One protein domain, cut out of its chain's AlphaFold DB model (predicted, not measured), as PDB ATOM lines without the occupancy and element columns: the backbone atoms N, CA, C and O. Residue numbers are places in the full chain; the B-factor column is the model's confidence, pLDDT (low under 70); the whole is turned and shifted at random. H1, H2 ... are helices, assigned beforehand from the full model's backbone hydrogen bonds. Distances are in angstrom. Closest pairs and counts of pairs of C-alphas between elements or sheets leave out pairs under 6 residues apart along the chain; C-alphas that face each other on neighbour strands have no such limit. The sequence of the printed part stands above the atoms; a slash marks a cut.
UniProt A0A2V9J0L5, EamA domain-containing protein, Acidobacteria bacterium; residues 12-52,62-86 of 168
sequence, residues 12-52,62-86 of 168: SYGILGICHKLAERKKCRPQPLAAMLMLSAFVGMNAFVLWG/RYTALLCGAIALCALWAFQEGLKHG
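What this domain is: This is residues 12 to 52 and 62 to 86 of the 168 residues of the protein "EamA domain-containing protein" of Acidobacteria bacterium (UniProt A0A2V9J0L5). Three helices splay apart from one end like a loose, narrow tripod: the end of H1 and the beginning of H2 lie near each other beside a tight turn, and the first residues of H2 touch H3 in its later half. H2 and H3, the two long helices, make a narrow V that opens toward the cut, where residues 39 to 52 and 62 to 72 stick out free, while the shorter H1 spreads away on its own from the closed end. The printed part has 66 residues with three named helices, in the order H1, H2, H3, and no named strand; the class is all helix. The whole is loose, with a radius of gyration of the C-alphas of 13.7 A, and elongated, spanning 38 by 24 by 20 A.

How they stand to each other: H1, residues 12 to 25, is joined by a tight link of 4 residues to H2, residues 30 to 51. These two are close but not clearly touching: the closest C-alphas, those of Glu 24 and Pro 30, are 7.4 A apart. They run opposite ways at a shallow tilt of 33 degrees, only just short of steep. H3, residues 62 to 85, follows across the cut. H2 touches H3 with residues 30 to 34 alone, and H3 touches H2 with residues 76 to 80 alone. Their closest C-alphas are those of Pro 30 and Gln 80, 6.5 A apart. H2 and H3 run opposite ways at a shallow tilt of 30 degrees. H1 and H3 are apart. In H1 and H2 every O i to N i+4 pair is within hydrogen-bond range; in H3 19 of 20 are.

Where its parts are: H1 begins at C-alpha 12, at (24.671, -21.476, 7.647), and measures 20.2 A from first to last C-alpha. H2, from Pro 30 to Trp 51, begins at C-alpha 30, at (28.053, -27.262, -10.580), and measures 31.6 A. H3, from Arg 62 to His 85, is the longest helix by residues and measures 35.3 A, ending at C-alpha 85, at (28.779, -38.933, -8.707).

The domain as a whole: The two C-alphas farthest apart are those of Gly 52 and His 85, at 41.1 A. Residues 53 to 61 are not printed, and C-alphas 52 and 62 are 18.3 A apart across the cut. Without the stretches that stand free, the body has 41 residues and spans 23 by 22 by 20 A. The link from H1 to H2 is the one printed whole, and it is tight. The mean pLDDT of the printed part is 84.6, and residues 84 to 86 are under 70.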
ATOM      1  N   SER A  12      24.402 -22.057   8.967       86.81
ATOM      2  CA  SER A  12      24.671 -21.476   7.647       86.81
ATOM      3  C   SER A  12      25.246 -22.505   6.664       86.81
ATOM      4  O   SER A  12      24.805 -22.570   5.516       86.81
ATOM      5  N   TYR A  13      26.167 -23.369   7.112       83.44
ATOM      6  CA  TYR A  13      26.691 -24.482   6.308       83.44
ATOM      7  C   TYR A  13      25.597 -25.488   5.929       83.44
ATOM      8  O   TYR A  13      25.562 -25.960   4.791       83.44
ATOM      9  N   GLY A  14      24.664 -25.779   6.842       83.12
ATOM     10  CA  GLY A  14      23.504 -26.625   6.556       83.12
ATOM     11  C   GLY A  14      22.609 -26.049   5.452       83.12
ATOM     12  O   GLY A  14      22.256 -26.760   4.507       83.12
ATOM     13  N   ILE A  15      22.300 -24.748   5.522       87.00
ATOM     14  CA  ILE A  15      21.527 -24.047   4.484       87.00
ATOM     15  C   ILE A  15      22.249 -24.099   3.137       87.00
ATOM     16  O   ILE A  15      21.616 -24.379   2.118       87.00
ATOM     17  N   LEU A  16      23.571 -23.904   3.124       84.75
ATOM     18  CA  LEU A  16      24.375 -23.968   1.904       84.75
ATOM     19  C   LEU A  16      24.186 -25.302   1.165       84.75
ATOM     20  O   LEU A  16      23.963 -25.319  -0.048       84.75
ATOM     21  N   GLY A  17      24.204 -26.419   1.897       79.19
ATOM     22  CA  GLY A  17      23.975 -27.747   1.327       79.19
ATOM     23  C   GLY A  17      22.584 -27.911   0.706       79.19
ATOM     24  O   GLY A  17      22.450 -28.506  -0.369       79.19
ATOM     25  N   ILE A  18      21.553 -27.333   1.330       83.38
ATOM     26  CA  ILE A  18      20.182 -27.323   0.794       83.38
ATOM     27  C   ILE A  18      20.112 -26.469  -0.478       83.38
ATOM     28  O   ILE A  18      19.559 -26.915  -1.485       83.38
ATOM     29  N   CYS A  19      20.711 -25.278  -0.473       83.75
ATOM     30  CA  CYS A  19      20.761 -24.394  -1.636       83.75
ATOM     31  C   CYS A  19      21.477 -25.046  -2.827       83.75
ATOM     32  O   CYS A  19      20.981 -24.963  -3.950       83.75
ATOM     33  N   HIS A  20      22.581 -25.761  -2.589       80.06
ATOM     34  CA  HIS A  20      23.270 -26.533  -3.629       80.06
ATOM     35  C   HIS A  20      22.360 -27.601  -4.244       80.06
ATOM     36  O   HIS A  20      22.267 -27.707  -5.467       80.06
ATOM     37  N   LYS A  21      21.612 -28.337  -3.412       78.56
ATOM     38  CA  LYS A  21      20.637 -29.333  -3.882       78.56
ATOM     39  C   LYS A  21      19.497 -28.707  -4.688       78.56
ATOM     40  O   LYS A  21      19.032 -29.289  -5.669       78.56
ATOM     41  N   LEU A  22      19.031 -27.529  -4.282       82.69
ATOM     42  CA  LEU A  22      18.008 -26.780  -5.013       82.69
ATOM     43  C   LEU A  22      18.526 -26.294  -6.372       82.69
ATOM     44  O   LEU A  22      17.797 -26.380  -7.361       82.69
ATOM     45  N   ALA A  23      19.774 -25.830  -6.441       82.00
ATOM     46  CA  ALA A  23      20.410 -25.430  -7.693       82.00
ATOM     47  C   ALA A  23      20.586 -26.621  -8.651       82.00
ATOM     48  O   ALA A  23      20.315 -26.503  -9.846       82.00
ATOM     49  N   GLU A  24      20.940 -27.795  -8.126       75.25
ATOM     50  CA  GLU A  24      21.036 -29.024  -8.920       75.25
ATOM     51  C   GLU A  24      19.677 -29.438  -9.508       75.25
ATOM     52  O   GLU A  24      19.581 -29.729 -10.700       75.25
ATOM     53  N   ARG A  25      18.587 -29.359  -8.726       79.31
ATOM     54  CA  ARG A  25      17.226 -29.604  -9.248       79.31
ATOM     55  C   ARG A  25      16.840 -28.661 -10.387       79.31
ATOM     56  O   ARG A  25      16.053 -29.043 -11.249       79.31
ATOM     57  N   LYS A  26      17.400 -27.450 -10.410       84.31
ATOM     58  CA  LYS A  26      17.210 -26.467 -11.486       84.31
ATOM     59  C   LYS A  26      18.150 -26.683 -12.683       84.31
ATOM     60  O   LYS A  26      18.202 -25.827 -13.561       84.31
ATOM     61  N   LYS A  27      18.862 -27.817 -12.751       78.00
ATOM     62  CA  LYS A  27      19.833 -28.167 -13.807       78.00
ATOM     63  C   LYS A  27      20.987 -27.164 -13.938       78.00
ATOM     64  O   LYS A  27      21.582 -27.030 -15.008       78.00
ATOM     65  N   CYS A  28      21.326 -26.454 -12.861       80.12
ATOM     66  CA  CYS A  28      22.496 -25.584 -12.861       80.12
ATOM     67  C   CYS A  28      23.773 -26.429 -12.965       80.12
ATOM     68  O   CYS A  28      23.912 -27.455 -12.301       80.12
ATOM     69  N   ARG A  29      24.734 -25.982 -13.782       80.75
ATOM     70  CA  ARG A  29      26.056 -26.616 -13.838       80.75
ATOM     71  C   ARG A  29      26.782 -26.376 -12.498       80.75
ATOM     72  O   ARG A  29      26.789 -25.237 -12.027       80.75
ATOM     73  N   PRO A  30      27.425 -27.393 -11.899       76.06
ATOM     74  CA  PRO A  30      28.053 -27.262 -10.580       76.06
ATOM     75  C   PRO A  30      29.291 -26.349 -10.587       76.06
ATOM     76  O   PRO A  30      29.526 -25.622  -9.627       76.06
ATOM     77  N   GLN A  31      30.058 -26.323 -11.686       80.94
ATOM     78  CA  GLN A  31      31.298 -25.536 -11.763       80.94
ATOM     79  C   GLN A  31      31.046 -24.013 -11.713       80.94
ATOM     80  O   GLN A  31      31.658 -23.357 -10.869       80.94
ATOM     81  N   PRO A  32      30.132 -23.424 -12.519       84.88
ATOM     82  CA  PRO A  32      29.815 -21.998 -12.401       84.88
ATOM     83  C   PRO A  32      29.233 -21.617 -11.038       84.88
ATOM     84  O   PRO A  32      29.542 -20.546 -10.523       84.88
ATOM     85  N   LEU A  33      28.429 -22.497 -10.428       84.38
ATOM     86  CA  LEU A  33      27.853 -22.250  -9.106       84.38
ATOM     87  C   LEU A  33      28.945 -22.140  -8.032       84.38
ATOM     88  O   LEU A  33      28.925 -21.214  -7.225       84.38
ATOM     89  N   ALA A  34      29.926 -23.045  -8.056       84.19
ATOM     90  CA  ALA A  34      31.070 -23.003  -7.149       84.19
ATOM     91  C   ALA A  34      31.933 -21.746  -7.354       84.19
ATOM     92  O   ALA A  34      32.365 -21.135  -6.377       84.19
ATOM     93  N   ALA A  35      32.142 -21.332  -8.607       86.25
ATOM     94  CA  ALA A  35      32.873 -20.107  -8.926       86.25
ATOM     95  C   ALA A  35      32.150 -18.855  -8.401       86.25
ATOM     96  O   ALA A  35      32.775 -18.007  -7.769       86.25
ATOM     97  N   MET A  36      30.829 -18.766  -8.596       88.56
ATOM     98  CA  MET A  36      30.016 -17.662  -8.070       88.56
ATOM     99  C   MET A  36      30.012 -17.620  -6.539       88.56
ATOM    100  O   MET A  36      30.075 -16.537  -5.962       88.56
ATOM    101  N   LEU A  37      29.980 -18.781  -5.883       87.38
ATOM    102  CA  LEU A  37      30.069 -18.887  -4.427       87.38
ATOM    103  C   LEU A  37      31.429 -18.419  -3.896       87.38
ATOM    104  O   LEU A  37      31.487 -17.687  -2.912       87.38
ATOM    105  N   MET A  38      32.526 -18.800  -4.553       87.75
ATOM    106  CA  MET A  38      33.857 -18.317  -4.176       87.75
ATOM    107  C   MET A  38      34.022 -16.820  -4.436       87.75
ATOM    108  O   MET A  38      34.607 -16.119  -3.614       87.75
ATOM    109  N   LEU A  39      33.465 -16.311  -5.537       91.44
ATOM    110  CA  LEU A  39      33.489 -14.884  -5.844       91.44
ATOM    111  C   LEU A  39      32.720 -14.071  -4.795       91.44
ATOM    112  O   LEU A  39      33.236 -13.070  -4.302       91.44
ATOM    113  N   SER A  40      31.515 -14.504  -4.418       91.69
ATOM    114  CA  SER A  40      30.722 -13.805  -3.400       91.69
ATOM    115  C   SER A  40      31.383 -13.863  -2.021       91.69
ATOM    116  O   SER A  40      31.419 -12.846  -1.326       91.69
ATOM    117  N   ALA A  41      31.989 -14.997  -1.653       90.88
ATOM    118  CA  ALA A  41      32.784 -15.118  -0.433       90.88
ATOM    119  C   ALA A  41      34.006 -14.184  -0.445       90.88
ATOM    120  O   ALA A  41      34.263 -13.498   0.544       90.88
ATOM    121  N   PHE A  42      34.728 -14.102  -1.567       91.31
ATOM    122  CA  PHE A  42      35.868 -13.198  -1.725       91.31
ATOM    123  C   PHE A  42      35.455 -11.733  -1.550       91.31
ATOM    124  O   PHE A  42      36.075 -11.013  -0.766       91.31
ATOM    125  N   VAL A  43      34.389 -11.299  -2.228       94.06
ATOM    126  CA  VAL A  43      33.873  -9.924  -2.119       94.06
ATOM    127  C   VAL A  43      33.426  -9.623  -0.686       94.06
ATOM    128  O   VAL A  43      33.828  -8.603  -0.129       94.06
ATOM    129  N   GLY A  44      32.663 -10.525  -0.062       91.69
ATOM    130  CA  GLY A  44      32.190 -10.357   1.315       91.69
ATOM    131  C   GLY A  44      33.328 -10.264   2.333       91.69
ATOM    132  O   GLY A  44      33.322  -9.375   3.183       91.69
ATOM    133  N   MET A  45      34.347 -11.122   2.214       89.81
ATOM    134  CA  MET A  45      35.522 -11.086   3.090       89.81
ATOM    135  C   MET A  45      36.341  -9.805   2.908       89.81
ATOM    136  O   MET A  45      36.763  -9.213   3.898       89.81
ATOM    137  N   ASN A  46      36.533  -9.338   1.670       90.88
ATOM    138  CA  ASN A  46      37.220  -8.070   1.410       90.88
ATOM    139  C   ASN A  46      36.458  -6.886   2.010       90.88
ATOM    140  O   ASN A  46      37.060  -6.054   2.682       90.88
ATOM    141  N   ALA A  47      35.138  -6.828   1.814       91.38
ATOM    142  CA  ALA A  47      34.300  -5.788   2.401       91.38
ATOM    143  C   ALA A  47      34.396  -5.788   3.936       91.38
ATOM    144  O   ALA A  47      34.570  -4.732   4.540       91.38
ATOM    145  N   PHE A  48      34.367  -6.970   4.562       90.31
ATOM    146  CA  PHE A  48      34.522  -7.114   6.010       90.31
ATOM    147  C   PHE A  48      35.888  -6.619   6.511       90.31
ATOM    148  O   PHE A  48      35.955  -5.890   7.501       90.31
ATOM    149  N   VAL A  49      36.977  -6.964   5.817       90.12
ATOM    150  CA  VAL A  49      38.333  -6.504   6.173       90.12
ATOM    151  C   VAL A  49      38.462  -4.988   6.035       90.12
ATOM    152  O   VAL A  49      39.030  -4.342   6.916       90.12
ATOM    153  N   LEU A  50      37.924  -4.417   4.954       89.25
ATOM    154  CA  LEU A  50      37.963  -2.976   4.695       89.25
ATOM    155  C   LEU A  50      37.110  -2.176   5.688       89.25
ATOM    156  O   LEU A  50      37.492  -1.068   6.041       89.25
ATOM    157  N   TRP A  51      35.992  -2.736   6.159       90.44
ATOM    158  CA  TRP A  51      35.154  -2.108   7.187       90.44
ATOM    159  C   TRP A  51      35.794  -2.148   8.582       90.44
ATOM    160  O   TRP A  51      35.537  -1.284   9.416       90.44
ATOM    161  N   GLY A  52      36.591  -3.181   8.856       85.38
ATOM    162  CA  GLY A  52      37.227  -3.395  10.149       85.38
ATOM    163  C   GLY A  52      38.619  -2.773  10.243       85.38
ATOM    164  O   GLY A  52      38.789  -1.571  10.418       85.38
ATOM    165  N   ARG A  62      50.962 -14.249   5.328       85.81
ATOM    166  CA  ARG A  62      50.580 -14.159   3.911       85.81
ATOM    167  C   ARG A  62      50.871 -15.451   3.148       85.81
ATOM    168  O   ARG A  62      50.008 -15.914   2.411       85.81
ATOM    169  N   TYR A  63      52.043 -16.056   3.348       87.50
ATOM    170  CA  TYR A  63      52.388 -17.326   2.696       87.50
ATOM    171  C   TYR A  63      51.480 -18.469   3.154       87.50
ATOM    172  O   TYR A  63      50.974 -19.217   2.320       87.50
ATOM    173  N   THR A  64      51.203 -18.560   4.458       88.12
ATOM    174  CA  THR A  64      50.263 -19.554   4.991       88.12
ATOM    175  C   THR A  64      48.861 -19.354   4.420       88.12
ATOM    176  O   THR A  64      48.227 -20.325   4.017       88.12
ATOM    177  N   ALA A  65      48.385 -18.109   4.322       86.44
ATOM    178  CA  ALA A  65      47.080 -17.805   3.739       86.44
ATOM    179  C   ALA A  65      46.994 -18.213   2.258       86.44
ATOM    180  O   ALA A  65      45.998 -18.812   1.854       86.44
ATOM    181  N   LEU A  66      48.039 -17.950   1.465       88.25
ATOM    182  CA  LEU A  66      48.102 -18.359   0.058       88.25
ATOM    183  C   LEU A  66      48.091 -19.884  -0.096       88.25
ATOM    184  O   LEU A  66      47.323 -20.415  -0.898       88.25
ATOM    185  N   LEU A  67      48.895 -20.591   0.703       90.81
ATOM    186  CA  LEU A  67      48.950 -22.052   0.674       90.81
ATOM    187  C   LEU A  67      47.606 -22.671   1.084       90.81
ATOM    188  O   LEU A  67      47.078 -23.531   0.381       90.81
ATOM    189  N   CYS A  68      47.012 -22.196   2.183       88.75
ATOM    190  CA  CYS A  68      45.696 -22.648   2.634       88.75
ATOM    191  C   CYS A  68      44.597 -22.334   1.610       88.75
ATOM    192  O   CYS A  68      43.712 -23.161   1.401       88.75
ATOM    193  N   GLY A  69      44.661 -21.178   0.942       87.31
ATOM    194  CA  GLY A  69      43.733 -20.814  -0.129       87.31
ATOM    195  C   GLY A  69      43.810 -21.767  -1.323       87.31
ATOM    196  O   GLY A  69      42.775 -22.219  -1.813       87.31
ATOM    197  N   ALA A  70      45.021 -22.142  -1.747       90.00
ATOM    198  CA  ALA A  70      45.216 -23.124  -2.814       90.00
ATOM    199  C   ALA A  70      44.654 -24.505  -2.431       90.00
ATOM    200  O   ALA A  70      43.921 -25.113  -3.211       90.00
ATOM    201  N   ILE A  71      44.916 -24.966  -1.201       91.25
ATOM    202  CA  ILE A  71      44.361 -26.225  -0.679       91.25
ATOM    203  C   ILE A  71      42.827 -26.171  -0.645       91.25
ATOM    204  O   ILE A  71      42.170 -27.124  -1.064       91.25
ATOM    205  N   ALA A  72      42.247 -25.055  -0.194       87.00
ATOM    206  CA  ALA A  72      40.799 -24.868  -0.152       87.00
ATOM    207  C   ALA A  72      40.170 -24.912  -1.553       87.00
ATOM    208  O   ALA A  72      39.106 -25.506  -1.728       87.00
ATOM    209  N   LEU A  73      40.837 -24.343  -2.562       87.44
ATOM    210  CA  LEU A  73      40.383 -24.403  -3.951       87.44
ATOM    211  C   LEU A  73      40.399 -25.842  -4.488       87.44
ATOM    212  O   LEU A  73      39.407 -26.289  -5.068       87.44
ATOM    213  N   CYS A  74      41.484 -26.586  -4.251       88.94
ATOM    214  CA  CYS A  74      41.574 -28.000  -4.619       88.94
ATOM    215  C   CYS A  74      40.491 -28.837  -3.925       88.94
ATOM    216  O   CYS A  74      39.834 -29.651  -4.571       88.94
ATOM    217  N   ALA A  75      40.265 -28.605  -2.629       87.25
ATOM    218  CA  ALA A  75      39.228 -29.289  -1.863       87.25
ATOM    219  C   ALA A  75      37.823 -28.980  -2.400       87.25
ATOM    220  O   ALA A  75      37.016 -29.894  -2.569       87.25
ATOM    221  N   LEU A  76      37.540 -27.713  -2.724       84.25
ATOM    222  CA  LEU A  76      36.262 -27.320  -3.312       84.25
ATOM    223  C   LEU A  76      36.051 -27.992  -4.669       84.25
ATOM    224  O   LEU A  76      34.963 -28.501  -4.930       84.25
ATOM    225  N   TRP A  77      37.076 -28.036  -5.521       84.56
ATOM    226  CA  TRP A  77      36.979 -28.708  -6.816       84.56
ATOM    227  C   TRP A  77      36.722 -30.209  -6.643       84.56
ATOM    228  O   TRP A  77      35.751 -30.729  -7.197       84.56
ATOM    229  N   ALA A  78      37.510 -30.894  -5.810       85.00
ATOM    230  CA  ALA A  78      37.304 -32.311  -5.509       85.00
ATOM    231  C   ALA A  78      35.887 -32.579  -4.971       85.00
ATOM    232  O   ALA A  78      35.241 -33.550  -5.365       85.00
ATOM    233  N   PHE A  79      35.362 -31.682  -4.132       82.31
ATOM    234  CA  PHE A  79      33.995 -31.779  -3.632       82.31
ATOM    235  C   PHE A  79      32.945 -31.617  -4.736       82.31
ATOM    236  O   PHE A  79      32.009 -32.412  -4.801       82.31
ATOM    237  N   GLN A  80      33.097 -30.636  -5.631       80.81
ATOM    238  CA  GLN A  80      32.179 -30.453  -6.762       80.81
ATOM    239  C   GLN A  80      32.180 -31.662  -7.705       80.81
ATOM    240  O   GLN A  80      31.122 -32.064  -8.187       80.81
ATOM    241  N   GLU A  81      33.341 -32.274  -7.941       78.62
ATOM    242  CA  GLU A  81      33.434 -33.501  -8.738       78.62
ATOM    243  C   GLU A  81      32.785 -34.694  -8.018       78.62
ATOM    244  O   GLU A  81      32.070 -35.490  -8.631       78.62
ATOM    245  N   GLY A  82      32.957 -34.781  -6.696       74.56
ATOM    246  CA  GLY A  82      32.307 -35.786  -5.856       74.56
ATOM    247  C   GLY A  82      30.780 -35.650  -5.809       74.56
ATOM    248  O   GLY A  82      30.077 -36.661  -5.773       74.56
ATOM    249  N   LEU A  83      30.247 -34.424  -5.860       74.94
ATOM    250  CA  LEU A  83      28.802 -34.174  -5.918       74.94
ATOM    251  C   LEU A  83      28.168 -34.685  -7.217       74.94
ATOM    252  O   LEU A  83      27.034 -35.150  -7.174       74.94
ATOM    253  N   LYS A  84      28.890 -34.685  -8.345       69.75
ATOM    254  CA  LYS A  84      28.369 -35.220  -9.618       69.75
ATOM    255  C   LYS A  84      28.073 -36.723  -9.566       69.75
ATOM    256  O   LYS A  84      27.202 -37.197 -10.286       69.75
ATOM    257  N   HIS A  85      28.805 -37.466  -8.737       65.69
ATOM    258  CA  HIS A  85      28.779 -38.933  -8.707       65.69
ATOM    259  C   HIS A  85      28.115 -39.504  -7.445       65.69
ATOM    260  O   HIS A  85      28.032 -40.722  -7.277       65.69
ATOM    261  N   GLY A  86      27.691 -38.657  -6.505       66.94
ATOM    262  CA  GLY A  86      27.284 -39.085  -5.170       66.94
ATOM    263  C   GLY A  86      26.020 -38.409  -4.663       66.94
ATOM    264  O   GLY A  86      25.716 -37.268  -4.993       66.94
TER     265      GLY A  86